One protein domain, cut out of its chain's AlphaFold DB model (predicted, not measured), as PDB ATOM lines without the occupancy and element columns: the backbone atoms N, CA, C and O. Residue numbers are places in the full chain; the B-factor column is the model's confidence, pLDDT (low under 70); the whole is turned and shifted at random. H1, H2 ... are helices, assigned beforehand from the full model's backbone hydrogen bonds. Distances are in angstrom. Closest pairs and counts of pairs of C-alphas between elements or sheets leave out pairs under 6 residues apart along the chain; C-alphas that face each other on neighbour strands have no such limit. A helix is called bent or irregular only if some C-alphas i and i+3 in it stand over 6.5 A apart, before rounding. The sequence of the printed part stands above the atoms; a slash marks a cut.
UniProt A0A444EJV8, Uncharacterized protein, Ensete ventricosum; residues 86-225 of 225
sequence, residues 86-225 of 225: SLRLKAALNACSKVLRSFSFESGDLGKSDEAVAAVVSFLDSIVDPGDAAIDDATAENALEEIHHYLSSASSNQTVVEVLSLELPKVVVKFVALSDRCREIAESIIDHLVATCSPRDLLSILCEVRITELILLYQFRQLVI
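AT A GLANCE: This is residues 86 to 225 of the 225 residues of an uncharacterized protein of Ensete ventricosum (UniProt A0A444EJV8). Five helical pieces, H1, H2, H3, H5 and the arm H4b of a bent helix, pack roughly aligned, H1, H3 and H5 running one way and H2 and H4b the other. The bent helix H4 passes through the middle, its arm H4a crossing H1 steeply, while H6 packs on both arms and H7 on H4b, away from H1 and H2. The printed part has 140 residues with seven named helices, H1 to H7 in chain order, and no named strand; the class is all helix. It is compact, with a radius of gyration of the C-alphas of 15.0 A and spans of 50 by 36 by 26 A.

HOW THE PARTS SIT: H1, residues 86 to 103, H2, residues 110 to 128, and H3, residues 137 to 152, form an up and down bundle, each running against the one before. H1 and H2 touch as a hairpin at a shallow tilt of 17 degrees; their closest C-alphas, Cys 96 and Ala 116, are 4.9 A apart. H2 and H3, also a hairpin, touch through residues 124 to 128 and 139 to 143 alone, closest at the C-alphas of Ile 127 and Ala 140, 6.3 A. H4, residues 158 to 177, was assigned as one helix by its hydrogen bonds but is bent, with C-alphas 166 and 169 6.9 A apart; its arms H4a and H4b stand at a steep tilt of 60 degrees. H4a touches H1, closest at the C-alphas of Ser 97 and Val 160, 6.2 A. H4b touches H2 at a shallow tilt of 4 degrees, the same way, closest at the C-alphas of Asp 125 and Val 171, 6.4 A. H5, residues 180 to 196, forms a hairpin with H4b, closest at the C-alphas of Val 176 and Arg 183, 4.2 A. H5 also touches H3, closest at the C-alphas of Glu 141 and Cys 182, 5.3 A. H6, residues 199 to 208, touches H4a, closest at the C-alphas of Leu 166 and Ile 205, 6.2 A. H7, residues 211 to 223, touches H4b through residues 213 to 217 alone, closest at the C-alphas of Val 173 and Glu 213, 6.5 A. Every O i to N i+4 pair is within hydrogen-bond range in H1, H2, H3, H5, H6 and H7, against 4 of 5 in H4a and 1 of 5 in H4b, where 3 of 6 O i to N i+3 pairs are.

IN THESE COORDINATES: H1 begins at C-alpha 86 (171.754, 220.460, 181.291) and is 25.4 A long. H2 measures 27.3 A, H3 22.2 A and H5 24.3 A. H4a, residues 158 to 166, is 12.9 A long and H4b, residues 169 to 177, 14.2 A. H6 is 14.1 A long; H7, 17.7 A, ends at C-alpha 223 (143.448, 205.414, 182.945).

THE WHOLE: The C-alphas farthest apart, Ser 107 and Ile 225, are 50.4 A apart. The printed part has no cut and no long link. Mean pLDDT of the printed part is 78.6; residues 102 to 110, 154 to 156, 199 and 210 to 225 are under 70.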
ATOM      1  N   SER A  86     171.236 221.831 181.247       75.38
ATOM      2  CA  SER A  86     171.754 220.460 181.291       75.38
ATOM      3  C   SER A  86     173.250 220.369 181.608       75.38
ATOM      4  O   SER A  86     173.665 219.466 182.333       75.38
ATOM      5  N   LEU A  87     174.081 221.308 181.138       78.88
ATOM      6  CA  LEU A  87     175.500 221.361 181.516       78.88
ATOM      7  C   LEU A  87     175.680 221.765 182.980       78.88
ATOM      8  O   LEU A  87     176.567 221.237 183.651       78.88
ATOM      9  N   ARG A  88     174.828 222.658 183.494       82.19
ATOM     10  CA  ARG A  88     174.836 223.042 184.913       82.19
ATOM     11  C   ARG A  88     174.425 221.876 185.808       82.19
ATOM     12  O   ARG A  88     175.111 221.613 186.793       82.19
ATOM     13  N   LEU A  89     173.393 221.128 185.422       81.50
ATOM     14  CA  LEU A  89     172.970 219.918 186.126       81.50
ATOM     15  C   LEU A  89     174.054 218.838 186.100       81.50
ATOM     16  O   LEU A  89     174.410 218.303 187.146       81.50
ATOM     17  N   LYS A  90     174.659 218.579 184.934       82.88
ATOM     18  CA  LYS A  90     175.818 217.679 184.806       82.88
ATOM     19  C   LYS A  90     176.949 218.075 185.742       82.88
ATOM     20  O   LYS A  90     177.528 217.220 186.411       82.88
ATOM     21  N   ALA A  91     177.279 219.364 185.787       81.88
ATOM     22  CA  ALA A  91     178.321 219.878 186.664       81.88
ATOM     23  C   ALA A  91     177.960 219.675 188.146       81.88
ATOM     24  O   ALA A  91     178.809 219.202 188.903       81.88
ATOM     25  N   ALA A  92     176.712 219.954 188.538       80.31
ATOM     26  CA  ALA A  92     176.214 219.748 189.897       80.31
ATOM     27  C   ALA A  92     176.240 218.264 190.304       80.31
ATOM     28  O   ALA A  92     176.802 217.925 191.343       80.31
ATOM     29  N   LEU A  93     175.747 217.359 189.451       79.12
ATOM     30  CA  LEU A  93     175.785 215.909 189.679       79.12
ATOM     31  C   LEU A  93     177.224 215.383 189.777       79.12
ATOM     32  O   LEU A  93     177.541 214.557 190.635       79.12
ATOM     33  N   ASN A  94     178.134 215.884 188.937       82.12
ATOM     34  CA  ASN A  94     179.545 215.508 188.986       82.12
ATOM     35  C   ASN A  94     180.219 216.000 190.277       82.12
ATOM     36  O   ASN A  94     180.975 215.248 190.896       82.12
ATOM     37  N   ALA A  95     179.928 217.234 190.697       81.44
ATOM     38  CA  ALA A  95     180.410 217.795 191.956       81.44
ATOM     39  C   ALA A  95     179.879 217.001 193.159       81.44
ATOM     40  O   ALA A  95     180.677 216.566 193.989       81.44
ATOM     41  N   CYS A  96     178.575 216.714 193.196       76.75
ATOM     42  CA  CYS A  96     177.933 215.882 194.212       76.75
ATOM     43  C   CYS A  96     178.581 214.492 194.286       76.75
ATOM     44  O   CYS A  96     179.036 214.064 195.347       76.75
ATOM     45  N   SER A  97     178.770 213.836 193.136       79.81
ATOM     46  CA  SER A  97     179.431 212.532 193.056       79.81
ATOM     47  C   SER A  97     180.870 212.553 193.578       79.81
ATOM     48  O   SER A  97     181.294 211.604 194.234       79.81
ATOM     49  N   LYS A  98     181.634 213.615 193.288       79.31
ATOM     50  CA  LYS A  98     183.013 213.780 193.773       79.31
ATOM     51  C   LYS A  98     183.059 213.962 195.286       79.31
ATOM     52  O   LYS A  98     183.840 213.272 195.935       79.31
ATOM     53  N   VAL A  99     182.224 214.852 195.829       76.69
ATOM     54  CA  VAL A  99     182.156 215.131 197.272       76.69
ATOM     55  C   VAL A  99     181.778 213.865 198.034       76.69
ATOM     56  O   VAL A  99     182.499 213.460 198.942       76.69
ATOM     57  N   LEU A 100     180.727 213.172 197.595       71.50
ATOM     58  CA  LEU A 100     180.258 211.934 198.219       71.50
ATOM     59  C   LEU A 100     181.259 210.771 198.084       71.50
ATOM     60  O   LEU A 100     181.405 209.982 199.014       71.50
ATOM     61  N   ARG A 101     182.019 210.682 196.981       70.56
ATOM     62  CA  ARG A 101     183.135 209.720 196.881       70.56
ATOM     63  C   ARG A 101     184.280 210.048 197.833       70.56
ATOM     64  O   ARG A 101     184.829 209.133 198.441       70.56
ATOM     65  N   SER A 102     184.646 211.326 197.965       65.25
ATOM     66  CA  SER A 102     185.699 211.744 198.900       65.25
ATOM     67  C   SER A 102     185.285 211.561 200.358       65.25
ATOM     68  O   SER A 102     186.113 211.150 201.160       65.25
ATOM     69  N   PHE A 103     184.001 211.745 200.675       60.03
ATOM     70  CA  PHE A 103     183.438 211.511 202.005       60.03
ATOM     71  C   PHE A 103     183.651 210.065 202.479       60.03
ATOM     72  O   PHE A 103     183.938 209.826 203.649       60.03
ATOM     73  N   SER A 104     183.591 209.096 201.559       53.94
ATOM     74  CA  SER A 104     183.845 207.688 201.884       53.94
ATOM     75  C   SER A 104     185.318 207.376 202.193       53.94
ATOM     76  O   SER A 104     185.588 206.311 202.748       53.94
ATOM     77  N   PHE A 105     186.263 208.249 201.822       50.16
ATOM     78  CA  PHE A 105     187.706 208.023 201.979       50.16
ATOM     79  C   PHE A 105     188.371 208.958 202.993       50.16
ATOM     80  O   PHE A 105     189.318 208.543 203.657       50.16
ATOM     81  N   GLU A 106     187.893 210.194 203.144       51.88
ATOM     82  CA  GLU A 106     188.545 211.190 203.987       51.88
ATOM     83  C   GLU A 106     187.523 212.167 204.591       51.88
ATOM     84  O   GLU A 106     186.922 212.973 203.889       51.88
ATOM     85  N   SER A 107     187.392 212.119 205.922       49.47
ATOM     86  CA  SER A 107     186.691 213.089 206.780       49.47
ATOM     87  C   SER A 107     185.154 213.138 206.681       49.47
ATOM     88  O   SER A 107     184.577 213.507 205.664       49.47
ATOM     89  N   GLY A 108     184.497 212.886 207.823       53.50
ATOM     90  CA  GLY A 108     183.046 212.960 208.050       53.50
ATOM     91  C   GLY A 108     182.447 214.373 208.004       53.50
ATOM     92  O   GLY A 108     181.770 214.793 208.940       53.50
ATOM     93  N   ASP A 109     182.694 215.110 206.925       60.72
ATOM     94  CA  ASP A 109     182.119 216.430 206.672       60.72
ATOM     95  C   ASP A 109     180.746 216.305 205.991       60.72
ATOM     96  O   ASP A 109     180.598 216.518 204.786       60.72
ATOM     97  N   LEU A 110     179.747 215.912 206.792       63.41
ATOM     98  CA  LEU A 110     178.345 215.737 206.383       63.41
ATOM     99  C   LEU A 110     177.746 217.012 205.758       63.41
ATOM    100  O   LEU A 110     176.895 216.935 204.877       63.41
ATOM    101  N   GLY A 111     178.233 218.195 206.151       72.25
ATOM    102  CA  GLY A 111     177.724 219.464 205.629       72.25
ATOM    103  C   GLY A 111     178.013 219.668 204.139       72.25
ATOM    104  O   GLY A 111     177.194 220.237 203.426       72.25
ATOM    105  N   LYS A 112     179.151 219.172 203.634       74.00
ATOM    106  CA  LYS A 112     179.504 219.320 202.210       74.00
ATOM    107  C   LYS A 112     178.689 218.405 201.304       74.00
ATOM    108  O   LYS A 112     178.389 218.791 200.175       74.00
ATOM    109  N   SER A 113     178.369 217.194 201.763       76.06
ATOM    110  CA  SER A 113     177.497 216.286 201.016       76.06
ATOM    111  C   SER A 113     176.080 216.836 200.927       76.06
ATOM    112  O   SER A 113     175.525 216.858 199.830       76.06
ATOM    113  N   ASP A 114     175.546 217.345 202.038       81.19
ATOM    114  CA  ASP A 114     174.192 217.901 202.093       81.19
ATOM    115  C   ASP A 114     174.070 219.145 201.207       81.19
ATOM    116  O   ASP A 114     173.137 219.241 200.415       81.19
ATOM    117  N   GLU A 115     175.057 220.046 201.237       85.25
ATOM    118  CA  GLU A 115     175.111 221.218 200.350       85.25
ATOM    119  C   GLU A 115     175.145 220.813 198.866       85.25
ATOM    120  O   GLU A 115     174.460 221.397 198.026       85.25
ATOM    121  N   ALA A 116     175.915 219.777 198.517       83.44
ATOM    122  CA  ALA A 116     176.016 219.324 197.134       83.44
ATOM    123  C   ALA A 116     174.720 218.664 196.631       83.44
ATOM    124  O   ALA A 116     174.377 218.809 195.457       83.44
ATOM    125  N   VAL A 117     174.003 217.944 197.497       84.81
ATOM    126  CA  VAL A 117     172.674 217.386 197.196       84.81
ATOM    127  C   VAL A 117     171.643 218.509 197.092       84.81
ATOM    128  O   VAL A 117     170.894 218.558 196.116       84.81
ATOM    129  N   ALA A 118     171.660 219.461 198.027       87.81
ATOM    130  CA  ALA A 118     170.790 220.632 198.017       87.81
ATOM    131  C   ALA A 118     170.970 221.467 196.744       87.81
ATOM    132  O   ALA A 118     169.984 221.937 196.187       87.81
ATOM    133  N   ALA A 119     172.192 221.589 196.218       87.31
ATOM    134  CA  ALA A 119     172.444 222.266 194.947       87.31
ATOM    135  C   ALA A 119     171.759 221.573 193.753       87.31
ATOM    136  O   ALA A 119     171.239 222.253 192.868       87.31
ATOM    137  N   VAL A 120     171.727 220.232 193.722       87.50
ATOM    138  CA  VAL A 120     171.004 219.468 192.686       87.50
ATOM    139  C   VAL A 120     169.497 219.671 192.836       87.50
ATOM    140  O   VAL A 120     168.823 219.988 191.860       87.50
ATOM    141  N   VAL A 121     168.975 219.542 194.057       89.50
ATOM    142  CA  VAL A 121     167.541 219.707 194.345       89.50
ATOM    143  C   VAL A 121     167.077 221.129 194.036       89.50
ATOM    144  O   VAL A 121     166.091 221.301 193.333       89.50
ATOM    145  N   SER A 122     167.812 222.145 194.491       89.81
ATOM    146  CA  SER A 122     167.508 223.559 194.254       89.81
ATOM    147  C   SER A 122     167.539 223.912 192.770       89.81
ATOM    148  O   SER A 122     166.699 224.680 192.306       89.81
ATOM    149  N   PHE A 123     168.464 223.326 192.003       88.69
ATOM    150  CA  PHE A 123     168.481 223.506 190.557       88.69
ATOM    151  C   PHE A 123     167.208 222.952 189.905       88.69
ATOM    152  O   PHE A 123     166.600 223.634 189.083       88.69
ATOM    153  N   LEU A 124     166.777 221.750 190.291       90.50
ATOM    154  CA  LEU A 124     165.546 221.155 189.768       90.50
ATOM    155  C   LEU A 124     164.307 221.932 190.200       90.50
ATOM    156  O   LEU A 124     163.412 222.144 189.389       90.50
ATOM    157  N   ASP A 125     164.288 222.419 191.437       91.12
ATOM    158  CA  ASP A 125     163.197 223.246 191.942       91.12
ATOM    159  C   ASP A 125     163.083 224.554 191.152       91.12
ATOM    160  O   ASP A 125     161.987 224.935 190.764       91.12
ATOM    161  N   SER A 126     164.214 225.174 190.795       90.62
ATOM    162  CA  SER A 126     164.228 226.388 189.965       90.62
ATOM    163  C   SER A 126     163.728 226.182 188.531       90.62
ATOM    164  O   SER A 126     163.395 227.154 187.859       90.62
ATOM    165  N   ILE A 127     163.700 224.935 188.045       89.00
ATOM    166  CA  ILE A 127     163.134 224.601 186.732       89.00
ATOM    167  C   ILE A 127     161.615 224.450 186.827       89.00
ATOM    168  O   ILE A 127     160.908 224.889 185.923       89.00
ATOM    169  N   VAL A 128     161.118 223.824 187.896       87.38
ATOM    170  CA  VAL A 128     159.675 223.594 188.084       87.38
ATOM    171  C   VAL A 128     158.955 224.849 188.561       87.38
ATOM    172  O   VAL A 128     157.816 225.087 188.171       87.38
ATOM    173  N   ASP A 129     159.618 225.652 189.386       87.06
ATOM    174  CA  ASP A 129     159.121 226.925 189.889       87.06
ATOM    175  C   ASP A 129     160.103 228.050 189.520       87.06
ATOM    176  O   ASP A 129     160.901 228.505 190.345       87.06
ATOM    177  N   PRO A 130     160.093 228.497 188.251       82.50
ATOM    178  CA  PRO A 130     160.955 229.579 187.791       82.50
ATOM    179  C   PRO A 130     160.441 230.973 188.218       82.50
ATOM    180  O   PRO A 130     160.960 231.990 187.746       82.50
ATOM    181  N   GLY A 131     159.428 231.050 189.094       84.44
ATOM    182  CA  GLY A 131     158.781 232.291 189.516       84.44
ATOM    183  C   GLY A 131     157.913 232.894 188.410       84.44
ATOM    184  O   GLY A 131     156.988 232.257 187.916       84.44
ATOM    185  N   ASP A 132     158.215 234.129 188.002       77.56
ATOM    186  CA  ASP A 132     157.432 234.860 186.991       77.56
ATOM    187  C   ASP A 132     157.742 234.441 185.539       77.56
ATOM    188  O   ASP A 132     157.112 234.924 184.593       77.56
ATOM    189  N   ALA A 133     158.746 233.585 185.329       81.12
ATOM    190  CA  ALA A 133     159.126 233.121 184.001       81.12
ATOM    191  C   ALA A 133     158.254 231.944 183.534       81.12
ATOM    192  O   ALA A 133     157.732 231.166 184.326       81.12
ATOM    193  N   ALA A 134     158.107 231.798 182.217       81.12
ATOM    194  CA  ALA A 134     157.445 230.630 181.651       81.12
ATOM    195  C   ALA A 134     158.301 229.374 181.872       81.12
ATOM    196  O   ALA A 134     159.522 229.414 181.697       81.12
ATOM    197  N   ILE A 135     157.646 228.267 182.217       84.00
ATOM    198  CA  ILE A 135     158.289 226.958 182.304       84.00
ATOM    199  C   ILE A 135     158.655 226.510 180.887       84.00
ATOM    200  O   ILE A 135     157.830 226.570 179.975       84.00
ATOM    201  N   ASP A 136     159.907 226.095 180.704       88.12
ATOM    202  CA  ASP A 136     160.391 225.526 179.449       88.12
ATOM    203  C   ASP A 136     160.395 223.998 179.539       88.12
ATOM    204  O   ASP A 136     161.303 223.400 180.125       88.12
ATOM    205  N   ASP A 137     159.382 223.376 178.933       87.00
ATOM    206  CA  ASP A 137     159.201 221.921 178.916       87.00
ATOM    207  C   ASP A 137     160.451 221.200 178.394       87.00
ATOM    208  O   ASP A 137     160.867 220.194 178.962       87.00
ATOM    209  N   ALA A 138     161.129 221.747 177.378       87.62
ATOM    210  CA  ALA A 138     162.338 221.136 176.825       87.62
ATOM    211  C   ALA A 138     163.497 221.122 177.836       87.62
ATOM    212  O   ALA A 138     164.257 220.151 177.920       87.62
ATOM    213  N   THR A 139     163.641 222.187 178.628       87.62
ATOM    214  CA  THR A 139     164.622 222.243 179.717       87.62
ATOM    215  C   THR A 139     164.261 221.275 180.839       87.62
ATOM    216  O   THR A 139     165.152 220.592 181.354       87.62
ATOM    217  N   ALA A 140     162.979 221.186 181.194       89.44
ATOM    218  CA  ALA A 140     162.485 220.266 182.211       89.44
ATOM    219  C   ALA A 140     162.719 218.799 181.820       89.44
ATOM    220  O   ALA A 140     163.302 218.038 182.595       89.44
ATOM    221  N   GLU A 141     162.371 218.428 180.588       91.50
ATOM    222  CA  GLU A 141     162.590 217.091 180.036       91.50
ATOM    223  C   GLU A 141     164.077 216.728 180.025       91.50
ATOM    224  O   GLU A 141     164.469 215.697 180.567       91.50
ATOM    225  N   ASN A 142     164.933 217.606 179.497       88.62
ATOM    226  CA  ASN A 142     166.375 217.362 179.422       88.62
ATOM    227  C   ASN A 142     167.022 217.230 180.813       88.62
ATOM    228  O   ASN A 142     167.963 216.458 181.000       88.62
ATOM    229  N   ALA A 143     166.525 217.971 181.810       89.50
ATOM    230  CA  ALA A 143     166.988 217.841 183.187       89.50
ATOM    231  C   ALA A 143     166.632 216.469 183.782       89.50
ATOM    232  O   ALA A 143     167.482 215.826 184.401       89.50
ATOM    233  N   LEU A 144     165.404 215.991 183.556       90.50
ATOM    234  CA  LEU A 144     164.977 214.666 184.001       90.50
ATOM    235  C   LEU A 144     165.729 213.543 183.279       90.50
ATOM    236  O   LEU A 144     166.183 212.602 183.931       90.50
ATOM    237  N   GLU A 145     165.914 213.646 181.961       90.94
ATOM    238  CA  GLU A 145     166.679 212.658 181.191       90.94
ATOM    239  C   GLU A 145     168.118 212.548 181.705       90.94
ATOM    240  O   GLU A 145     168.651 211.443 181.828       90.94
ATOM    241  N   GLU A 146     168.730 213.670 182.088       88.75
ATOM    242  CA  GLU A 146     170.081 213.674 182.636       88.75
ATOM    243  C   GLU A 146     170.166 212.986 184.006       88.75
ATOM    244  O   GLU A 146     171.097 212.215 184.250       88.75
ATOM    245  N   ILE A 147     169.188 213.208 184.891       89.88
ATOM    246  CA  ILE A 147     169.107 212.492 186.174       89.88
ATOM    247  C   ILE A 147     168.920 211.004 185.927       89.88
ATOM    248  O   ILE A 147     169.638 210.186 186.502       89.88
ATOM    249  N   HIS A 148     167.972 210.645 185.067       89.56
ATOM    250  CA  HIS A 148     167.676 209.254 184.769       89.56
ATOM    251  C   HIS A 148     168.906 208.536 184.199       89.56
ATOM    252  O   HIS A 148     169.257 207.442 184.648       89.56
ATOM    253  N   HIS A 149     169.618 209.183 183.273       88.81
ATOM    254  CA  HIS A 149     170.873 208.686 182.725       88.81
ATOM    255  C   HIS A 149     171.956 208.550 183.805       88.81
ATOM    256  O   HIS A 149     172.650 207.533 183.856       88.81
ATOM    257  N   TYR A 150     172.088 209.532 184.700       86.44
ATOM    258  CA  TYR A 150     173.035 209.472 185.812       86.44
ATOM    259  C   TYR A 150     172.757 208.283 186.744       86.44
ATOM    260  O   TYR A 150     173.675 207.525 187.060       86.44
ATOM    261  N   LEU A 151     171.498 208.089 187.145       85.62
ATOM    262  CA  LEU A 151     171.077 207.003 188.032       85.62
ATOM    263  C   LEU A 151     171.212 205.623 187.376       85.62
ATOM    264  O   LEU A 151     171.547 204.651 188.052       85.62
ATOM    265  N   SER A 152     170.974 205.544 186.067       84.56
ATOM    266  CA  SER A 152     171.065 204.304 185.283       84.56
ATOM    267  C   SER A 152     172.496 203.954 184.866       84.56
ATOM    268  O   SER A 152     172.764 202.834 184.429       84.56
ATOM    269  N   SER A 153     173.434 204.900 184.961       82.62
ATOM    270  CA  SER A 153     174.815 204.692 184.535       82.62
ATOM    271  C   SER A 153     175.533 203.683 185.433       82.62
ATOM    272  O   SER A 153     175.590 203.837 186.651       82.62
ATOM    273  N   ALA A 154     176.208 202.707 184.822       58.00
ATOM    274  CA  ALA A 154     177.026 201.711 185.525       58.00
ATOM    275  C   ALA A 154     178.224 202.310 186.296       58.00
ATOM    276  O   ALA A 154     178.840 201.626 187.110       58.00
ATOM    277  N   SER A 155     178.578 203.575 186.037       62.72
ATOM    278  CA  SER A 155     179.605 204.321 186.784       62.72
ATOM    279  C   SER A 155     179.056 205.084 187.996       62.72
ATOM    280  O   SER A 155     179.816 205.742 188.717       62.72
ATOM    281  N   SER A 156     177.741 205.022 188.210       65.00
ATOM    282  CA  SER A 156     177.080 205.627 189.354       65.00
ATOM    283  C   SER A 156     177.526 204.942 190.644       65.00
ATOM    284  O   SER A 156     177.656 203.722 190.721       65.00
ATOM    285  N   ASN A 157     177.837 205.739 191.664       75.12
ATOM    286  CA  ASN A 157     178.285 205.208 192.948       75.12
ATOM    287  C   ASN A 157     177.046 204.926 193.794       75.12
ATOM    288  O   ASN A 157     176.280 205.852 194.040       75.12
ATOM    289  N   GLN A 158     176.879 203.690 194.275       78.81
ATOM    290  CA  GLN A 158     175.686 203.280 195.028       78.81
ATOM    291  C   GLN A 158     175.384 204.211 196.213       78.81
ATOM    292  O   GLN A 158     174.249 204.624 196.386       78.81
ATOM    293  N   THR A 159     176.405 204.648 196.956       78.62
ATOM    294  CA  THR A 159     176.250 205.623 198.050       78.62
ATOM    295  C   THR A 159     175.688 206.965 197.575       78.62
ATOM    296  O   THR A 159     174.907 207.595 198.277       78.62
ATOM    297  N   VAL A 160     176.056 207.413 196.371       78.88
ATOM    298  CA  VAL A 160     175.514 208.649 195.788       78.88
ATOM    299  C   VAL A 160     174.056 208.459 195.398       78.88
ATOM    300  O   VAL A 160     173.240 209.332 195.669       78.88
ATOM    301  N   VAL A 161     173.727 207.309 194.806       83.06
ATOM    302  CA  VAL A 161     172.346 206.949 194.464       83.06
ATOM    303  C   VAL A 161     171.480 206.883 195.718       83.06
ATOM    304  O   VAL A 161     170.406 207.466 195.726       83.06
ATOM    305  N   GLU A 162     171.952 206.247 196.790       83.06
ATOM    306  CA  GLU A 162     171.221 206.124 198.056       83.06
ATOM    307  C   GLU A 162     170.942 207.486 198.694       83.06
ATOM    308  O   GLU A 162     169.809 207.748 199.082       83.06
ATOM    309  N   VAL A 163     171.927 208.385 198.739       84.81
ATOM    310  CA  VAL A 163     171.720 209.735 199.286       84.81
ATOM    311  C   VAL A 163     170.751 210.536 198.413       84.81
ATOM    312  O   VAL A 163     169.805 211.133 198.921       84.81
ATOM    313  N   LEU A 164     170.935 210.510 197.091       84.44
ATOM    314  CA  LEU A 164     170.029 211.185 196.161       84.44
ATOM    315  C   LEU A 164     168.611 210.602 196.205       84.44
ATOM    316  O   LEU A 164     167.652 211.343 196.011       84.44
ATOM    317  N   SER A 165     168.456 209.310 196.505       86.25
ATOM    318  CA  SER A 165     167.153 208.643 196.596       86.25
ATOM    319  C   SER A 165     166.262 209.200 197.706       86.25
ATOM    320  O   SER A 165     165.046 209.046 197.644       86.25
ATOM    321  N   LEU A 166     166.848 209.886 198.693       85.62
ATOM    322  CA  LEU A 166     166.098 210.491 199.789       85.62
ATOM    323  C   LEU A 166     165.513 211.863 199.437       85.62
ATOM    324  O   LEU A 166     164.523 212.283 200.027       85.62
ATOM    325  N   GLU A 167     166.090 212.551 198.454       87.50
ATOM    326  CA  GLU A 167     165.703 213.926 198.125       87.50
ATOM    327  C   GLU A 167     165.118 214.060 196.717       87.50
ATOM    328  O   GLU A 167     164.155 214.801 196.513       87.50
ATOM    329  N   LEU A 168     165.623 213.294 195.743       88.19
ATOM    330  CA  LEU A 168     165.146 213.348 194.361       88.19
ATOM    331  C   LEU A 168     163.643 213.078 194.222       88.19
ATOM    332  O   LEU A 168     162.999 213.853 193.515       88.19
ATOM    333  N   PRO A 169     163.032 212.075 194.887       88.19
ATOM    334  CA  PRO A 169     161.600 211.827 194.730       88.19
ATOM    335  C   PRO A 169     160.722 213.039 195.056       88.19
ATOM    336  O   PRO A 169     159.700 213.251 194.406       88.19
ATOM    337  N   LYS A 170     161.140 213.870 196.020       87.56
ATOM    338  CA  LYS A 170     160.387 215.047 196.473       87.56
ATOM    339  C   LYS A 170     160.307 216.138 195.407       87.56
ATOM    340  O   LYS A 170     159.298 216.833 195.320       87.56
ATOM    341  N   VAL A 171     161.367 216.299 194.616       89.31
ATOM    342  CA  VAL A 171     161.431 217.317 193.559       89.31
ATOM    343  C   VAL A 171     160.988 216.764 192.206       89.31
ATOM    344  O   VAL A 171     160.244 217.432 191.498       89.31
ATOM    345  N   VAL A 172     161.350 215.518 191.880       89.44
ATOM    346  CA  VAL A 172     161.004 214.858 190.609       89.44
ATOM    347  C   VAL A 172     159.493 214.736 190.432       89.44
ATOM    348  O   VAL A 172     158.991 214.939 189.330       89.44
ATOM    349  N   VAL A 173     158.743 214.492 191.511       88.75
ATOM    350  CA  VAL A 173     157.282 214.384 191.427       88.75
ATOM    351  C   VAL A 173     156.615 215.674 190.932       88.75
ATOM    352  O   VAL A 173     155.586 215.615 190.271       88.75
ATOM    353  N   LYS A 174     157.221 216.843 191.174       88.31
ATOM    354  CA  LYS A 174     156.652 218.131 190.759       88.31
ATOM    355  C   LYS A 174     156.651 218.301 189.232       88.31
ATOM    356  O   LYS A 174     155.835 219.042 188.695       88.31
ATOM    357  N   PHE A 175     157.523 217.578 188.523       88.25
ATOM    358  CA  PHE A 175     157.599 217.609 187.060       88.25
ATOM    359  C   PHE A 175     156.426 216.892 186.373       88.25
ATOM    360  O   PHE A 175     156.173 217.111 185.190       88.25
ATOM    361  N   VAL A 176     155.681 216.057 187.103       86.44
ATOM    362  CA  VAL A 176     154.538 215.283 186.585       86.44
ATOM    363  C   VAL A 176     153.417 216.184 186.059       86.44
ATOM    364  O   VAL A 176     152.645 215.780 185.188       86.44
ATOM    365  N   ALA A 177     153.322 217.402 186.590       84.75
ATOM    366  CA  ALA A 177     152.326 218.384 186.189       84.75
ATOM    367  C   ALA A 177     152.725 219.203 184.945       84.75
ATOM    368  O   ALA A 177     151.876 219.930 184.434       84.75
ATOM    369  N   LEU A 178     153.976 219.103 184.470       86.19
ATOM    370  CA  LEU A 178     154.503 219.954 183.395       86.19
ATOM    371  C   LEU A 178     154.138 219.427 182.003       86.19
ATOM    372  O   LEU A 178     153.419 220.082 181.257       86.19
ATOM    373  N   SER A 179     154.587 218.215 181.671       88.81
ATOM    374  CA  SER A 179     154.299 217.560 180.392       88.81
ATOM    375  C   SER A 179     154.143 216.050 180.571       88.81
ATOM    376  O   SER A 179     154.657 215.462 181.527       88.81
ATOM    377  N   ASP A 180     153.451 215.391 179.637       87.94
ATOM    378  CA  ASP A 180     153.326 213.926 179.650       87.94
ATOM    379  C   ASP A 180     154.689 213.240 179.526       87.94
ATOM    380  O   ASP A 180     154.938 212.219 180.164       87.94
ATOM    381  N   ARG A 181     155.613 213.850 178.781       90.00
ATOM    382  CA  ARG A 181     156.980 213.352 178.658       90.00
ATOM    383  C   ARG A 181     157.755 213.486 179.970       90.00
ATOM    384  O   ARG A 181     158.425 212.538 180.373       90.00
ATOM    385  N   CYS A 182     157.628 214.618 180.665       89.19
ATOM    386  CA  CYS A 182     158.203 214.791 182.000       89.19
ATOM    387  C   CYS A 182     157.659 213.749 182.982       89.19
ATOM    388  O   CYS A 182     158.430 213.166 183.741       89.19
ATOM    389  N   ARG A 183     156.351 213.471 182.933       88.00
ATOM    390  CA  ARG A 183     155.708 212.426 183.737       88.00
ATOM    391  C   ARG A 183     156.321 211.050 183.480       88.00
ATOM    392  O   ARG A 183     156.739 210.410 184.436       88.00
ATOM    393  N   GLU A 184     156.421 210.617 182.223       90.12
ATOM    394  CA  GLU A 184     157.007 209.314 181.866       90.12
ATOM    395  C   GLU A 184     158.432 209.151 182.418       90.12
ATOM    396  O   GLU A 184     158.781 208.114 182.986       90.12
ATOM    397  N   ILE A 185     159.265 210.186 182.273       90.38
ATOM    398  CA  ILE A 185     160.649 210.139 182.752       90.38
ATOM    399  C   ILE A 185     160.684 210.158 184.286       90.38
ATOM    400  O   ILE A 185     161.458 209.412 184.888       90.38
ATOM    401  N   ALA A 186     159.838 210.968 184.929       89.94
ATOM    402  CA  ALA A 186     159.724 211.029 186.383       89.94
ATOM    403  C   ALA A 186     159.309 209.671 186.972       89.94
ATOM    404  O   ALA A 186     159.940 209.201 187.917       89.94
ATOM    405  N   GLU A 187     158.317 209.001 186.378       88.56
ATOM    406  CA  GLU A 187     157.917 207.637 186.742       88.56
ATOM    407  C   GLU A 187     159.087 206.659 186.614       88.56
ATOM    408  O   GLU A 187     159.387 205.938 187.565       88.56
ATOM    409  N   SER A 188     159.808 206.697 185.490       89.81
ATOM    410  CA  SER A 188     160.979 205.843 185.259       89.81
ATOM    411  C   SER A 188     162.082 206.063 186.302       89.81
ATOM    412  O   SER A 188     162.700 205.107 186.768       89.81
ATOM    413  N   ILE A 189     162.322 207.313 186.716       89.94
ATOM    414  CA  ILE A 189     163.275 207.638 187.785       89.94
ATOM    415  C   ILE A 189     162.827 207.020 189.112       89.94
ATOM    416  O   ILE A 189     163.637 206.380 189.782       89.94
ATOM    417  N   ILE A 190     161.559 207.194 189.495       87.19
ATOM    418  CA  ILE A 190     161.034 206.644 190.750       87.19
ATOM    419  C   ILE A 190     161.094 205.116 190.738       87.19
ATOM    420  O   ILE A 190     161.581 204.528 191.702       87.19
ATOM    421  N   ASP A 191     160.676 204.474 189.648       86.12
ATOM    422  CA  ASP A 191     160.734 203.018 189.497       86.12
ATOM    423  C   ASP A 191     162.177 202.501 189.591       86.12
ATOM    424  O   ASP A 191     162.443 201.508 190.276       86.12
ATOM    425  N   HIS A 192     163.135 203.199 188.971       87.25
ATOM    426  CA  HIS A 192     164.554 202.856 189.070       87.25
ATOM    427  C   HIS A 192     165.078 202.986 190.502       87.25
ATOM    428  O   HIS A 192     165.775 202.091 190.983       87.25
ATOM    429  N   LEU A 193     164.719 204.053 191.219       85.25
ATOM    430  CA  LEU A 193     165.082 204.216 192.630       85.25
ATOM    431  C   LEU A 193     164.459 203.109 193.495       85.25
ATOM    432  O   LEU A 193     165.151 202.522 194.323       85.25
ATOM    433  N   VAL A 194     163.193 202.744 193.269       83.44
ATOM    434  CA  VAL A 194     162.526 201.637 193.985       83.44
ATOM    435  C   VAL A 194     163.216 200.300 193.732       83.44
ATOM    436  O   VAL A 194     163.340 199.490 194.651       83.44
ATOM    437  N   ALA A 195     163.687 200.067 192.509       83.31
ATOM    438  CA  ALA A 195     164.381 198.838 192.152       83.31
ATOM    439  C   ALA A 195     165.818 198.762 192.700       83.31
ATOM    440  O   ALA A 195     166.323 197.659 192.917       83.31
ATOM    441  N   THR A 196     166.489 199.902 192.898       82.25
ATOM    442  CA  THR A 196     167.936 199.956 193.181       82.25
ATOM    443  C   THR A 196     168.303 200.409 194.594       82.25
ATOM    444  O   THR A 196     169.421 200.141 195.042       82.25
ATOM    445  N   CYS A 197     167.396 201.070 195.315       81.38
ATOM    446  CA  CYS A 197     167.647 201.607 196.653       81.38
ATOM    447  C   CYS A 197     167.056 200.726 197.765       81.38
ATOM    448  O   CYS A 197     166.226 199.845 197.538       81.38
ATOM    449  N   SER A 198     167.482 200.982 199.007       77.94
ATOM    450  CA  SER A 198     166.908 200.354 200.202       77.94
ATOM    451  C   SER A 198     165.402 200.655 200.276       77.94
ATOM    452  O   SER A 198     165.014 201.820 200.416       77.94
ATOM    453  N   PRO A 199     164.524 199.634 200.236       69.75
ATOM    454  CA  PRO A 199     163.084 199.858 200.187       69.75
ATOM    455  C   PRO A 199     162.560 200.528 201.458       69.75
ATOM    456  O   PRO A 199     161.557 201.221 201.405       69.75
ATOM    457  N   ARG A 200     163.217 200.357 202.614       73.12
ATOM    458  CA  ARG A 200     162.755 200.965 203.872       73.12
ATOM    459  C   ARG A 200     162.883 202.483 203.859       73.12
ATOM    460  O   ARG A 200     161.947 203.168 204.258       73.12
ATOM    461  N   ASP A 201     164.019 202.979 203.387       74.31
ATOM    462  CA  ASP A 201     164.320 204.407 203.410       74.31
ATOM    463  C   ASP A 201     163.538 205.120 202.305       74.31
ATOM    464  O   ASP A 201     162.877 206.127 202.553       74.31
ATOM    465  N   LEU A 202     163.483 204.513 201.115       79.94
ATOM    466  CA  LEU A 202     162.728 205.066 199.999       79.94
ATOM    467  C   LEU A 202     161.214 205.058 200.251       79.94
ATOM    468  O   LEU A 202     160.550 206.039 199.936       79.94
ATOM    469  N   LEU A 203     160.649 204.008 200.863       72.69
ATOM    470  CA  LEU A 203     159.224 203.999 201.219       72.69
ATOM    471  C   LEU A 203     158.882 205.103 202.222       72.69
ATOM    472  O   LEU A 203     157.808 205.689 202.115       72.69
ATOM    473  N   SER A 204     159.775 205.411 203.167       78.69
ATOM    474  CA  SER A 204     159.551 206.497 204.125       78.69
ATOM    475  C   SER A 204     159.451 207.848 203.417       78.69
ATOM    476  O   SER A 204     158.543 208.625 203.702       78.69
ATOM    477  N   ILE A 205     160.339 208.094 202.452       80.88
ATOM    478  CA  ILE A 205     160.350 209.318 201.643       80.88
ATOM    479  C   ILE A 205     159.138 209.376 200.715       80.88
ATOM    480  O   ILE A 205     158.462 210.395 200.648       80.88
ATOM    481  N   LEU A 206     158.803 208.280 200.033       73.69
ATOM    482  CA  LEU A 206     157.621 208.224 199.170       73.69
ATOM    483  C   LEU A 206     156.326 208.436 199.965       73.69
ATOM    484  O   LEU A 206     155.393 209.032 199.446       73.69
ATOM    485  N   CYS A 207     156.258 208.009 201.229       73.50
ATOM    486  CA  CYS A 207     155.121 208.332 202.096       73.50
ATOM    487  C   CYS A 207     155.061 209.819 202.487       73.50
ATOM    488  O   CYS A 207     153.974 210.337 202.741       73.50
ATOM    489  N   GLU A 208     156.210 210.493 202.577       74.31
ATOM    490  CA  GLU A 208     156.304 211.928 202.868       74.31
ATOM    491  C   GLU A 208     155.907 212.778 201.654       74.31
ATOM    492  O   GLU A 208     155.249 213.813 201.795       74.31
ATOM    493  N   VAL A 209     156.256 212.317 200.448       75.56
ATOM    494  CA  VAL A 209     155.771 212.907 199.202       75.56
ATOM    495  C   VAL A 209     154.248 212.837 199.209       75.56
ATOM    496  O   VAL A 209     153.651 211.762 199.249       75.56
ATOM    497  N   ARG A 210     153.607 214.015 199.228       65.81
ATOM    498  CA  ARG A 210     152.160 214.135 199.427       65.81
ATOM    499  C   ARG A 210     151.433 213.191 198.482       65.81
ATOM    500  O   ARG A 210     151.573 213.284 197.266       65.81
ATOM    501  N   ILE A 211     150.618 212.325 199.075       56.88
ATOM    502  CA  ILE A 211     149.850 211.276 198.403       56.88
ATOM    503  C   ILE A 211     149.093 211.815 197.177       56.88
ATOM    504  O   ILE A 211     148.894 211.067 196.239       56.88
ATOM    505  N   THR A 212     148.721 213.097 197.117       54.84
ATOM    506  CA  THR A 212     148.119 213.734 195.930       54.84
ATOM    507  C   THR A 212     148.991 213.681 194.672       54.84
ATOM    508  O   THR A 212     148.474 213.387 193.602       54.84
ATOM    509  N   GLU A 213     150.298 213.908 194.790       63.34
ATOM    510  CA  GLU A 213     151.244 213.884 193.663       63.34
ATOM    511  C   GLU A 213     151.518 212.441 193.203       63.34
ATOM    512  O   GLU A 213     151.542 212.139 192.012       63.34
ATOM    513  N   LEU A 214     151.601 211.500 194.153       63.06
ATOM    514  CA  LEU A 214     151.649 210.065 193.852       63.06
ATOM    515  C   LEU A 214     150.320 209.555 193.279       63.06
ATOM    516  O   LEU A 214     150.313 208.725 192.381       63.06
ATOM    517  N   ILE A 215     149.179 210.059 193.743       63.47
ATOM    518  CA  ILE A 215     147.865 209.739 193.177       63.47
ATOM    519  C   ILE A 215     147.805 210.194 191.719       63.47
ATOM    520  O   ILE A 215     147.247 209.455 190.921       63.47
ATOM    521  N   LEU A 216     148.389 211.334 191.334       61.44
ATOM    522  CA  LEU A 216     148.461 211.722 189.919       61.44
ATOM    523  C   LEU A 216     149.265 210.712 189.089       61.44
ATOM    524  O   LEU A 216     148.807 210.327 188.015       61.44
ATOM    525  N   LEU A 217     150.389 210.216 189.614       65.06
ATOM    526  CA  LEU A 217     151.163 209.140 188.983       65.06
ATOM    527  C   LEU A 217     150.354 207.831 188.859       65.06
ATOM    528  O   LEU A 217     150.264 207.224 187.793       65.06
ATOM    529  N   TYR A 218     149.691 207.400 189.934       63.38
ATOM    530  CA  TYR A 218     148.983 206.116 189.967       63.38
ATOM    531  C   TYR A 218     147.597 206.132 189.291       63.38
ATOM    532  O   TYR A 218     147.194 205.117 188.722       63.38
ATOM    533  N   GLN A 219     146.852 207.242 189.334       57.22
ATOM    534  CA  GLN A 219     145.520 207.358 188.717       57.22
ATOM    535  C   GLN A 219     145.601 207.410 187.192       57.22
ATOM    536  O   GLN A 219     144.779 206.787 186.526       57.22
ATOM    537  N   PHE A 220     146.597 208.094 186.621       53.34
ATOM    538  CA  PHE A 220     146.759 208.138 185.165       53.34
ATOM    539  C   PHE A 220     147.251 206.808 184.595       53.34
ATOM    540  O   PHE A 220     146.742 206.367 183.567       53.34
ATOM    541  N   ARG A 221     148.133 206.094 185.307       58.47
ATOM    542  CA  ARG A 221     148.534 204.733 184.926       58.47
ATOM    543  C   ARG A 221     147.352 203.756 184.862       58.47
ATOM    544  O   ARG A 221     147.362 202.861 184.028       58.47
ATOM    545  N   GLN A 222     146.324 203.931 185.696       54.78
ATOM    546  CA  GLN A 222     145.080 203.144 185.623       54.78
ATOM    547  C   GLN A 222     144.104 203.633 184.540       54.78
ATOM    548  O   GLN A 222     143.168 202.917 184.208       54.78
ATOM    549  N   LEU A 223     144.289 204.844 184.003       46.94
ATOM    550  CA  LEU A 223     143.448 205.414 182.945       46.94
ATOM    551  C   LEU A 223     143.944 205.056 181.530       46.94
ATOM    552  O   LEU A 223     143.187 205.170 180.569       46.94
ATOM    553  N   VAL A 224     145.218 204.666 181.402       48.84
ATOM    554  CA  VAL A 224     145.897 204.350 180.128       48.84
ATOM    555  C   VAL A 224     145.968 202.833 179.849       48.84
ATOM    556  O   VAL A 224     146.337 202.431 178.746       48.84
ATOM    557  N   ILE A 225     145.565 201.982 180.802       43.31
ATOM    558  CA  ILE A 225     145.446 200.514 180.653       43.31
ATOM    559  C   ILE A 225     143.968 200.132 180.539       43.31
ATOM    560  O   ILE A 225     143.648 199.276 179.681       43.31
TER     561      ILE A 225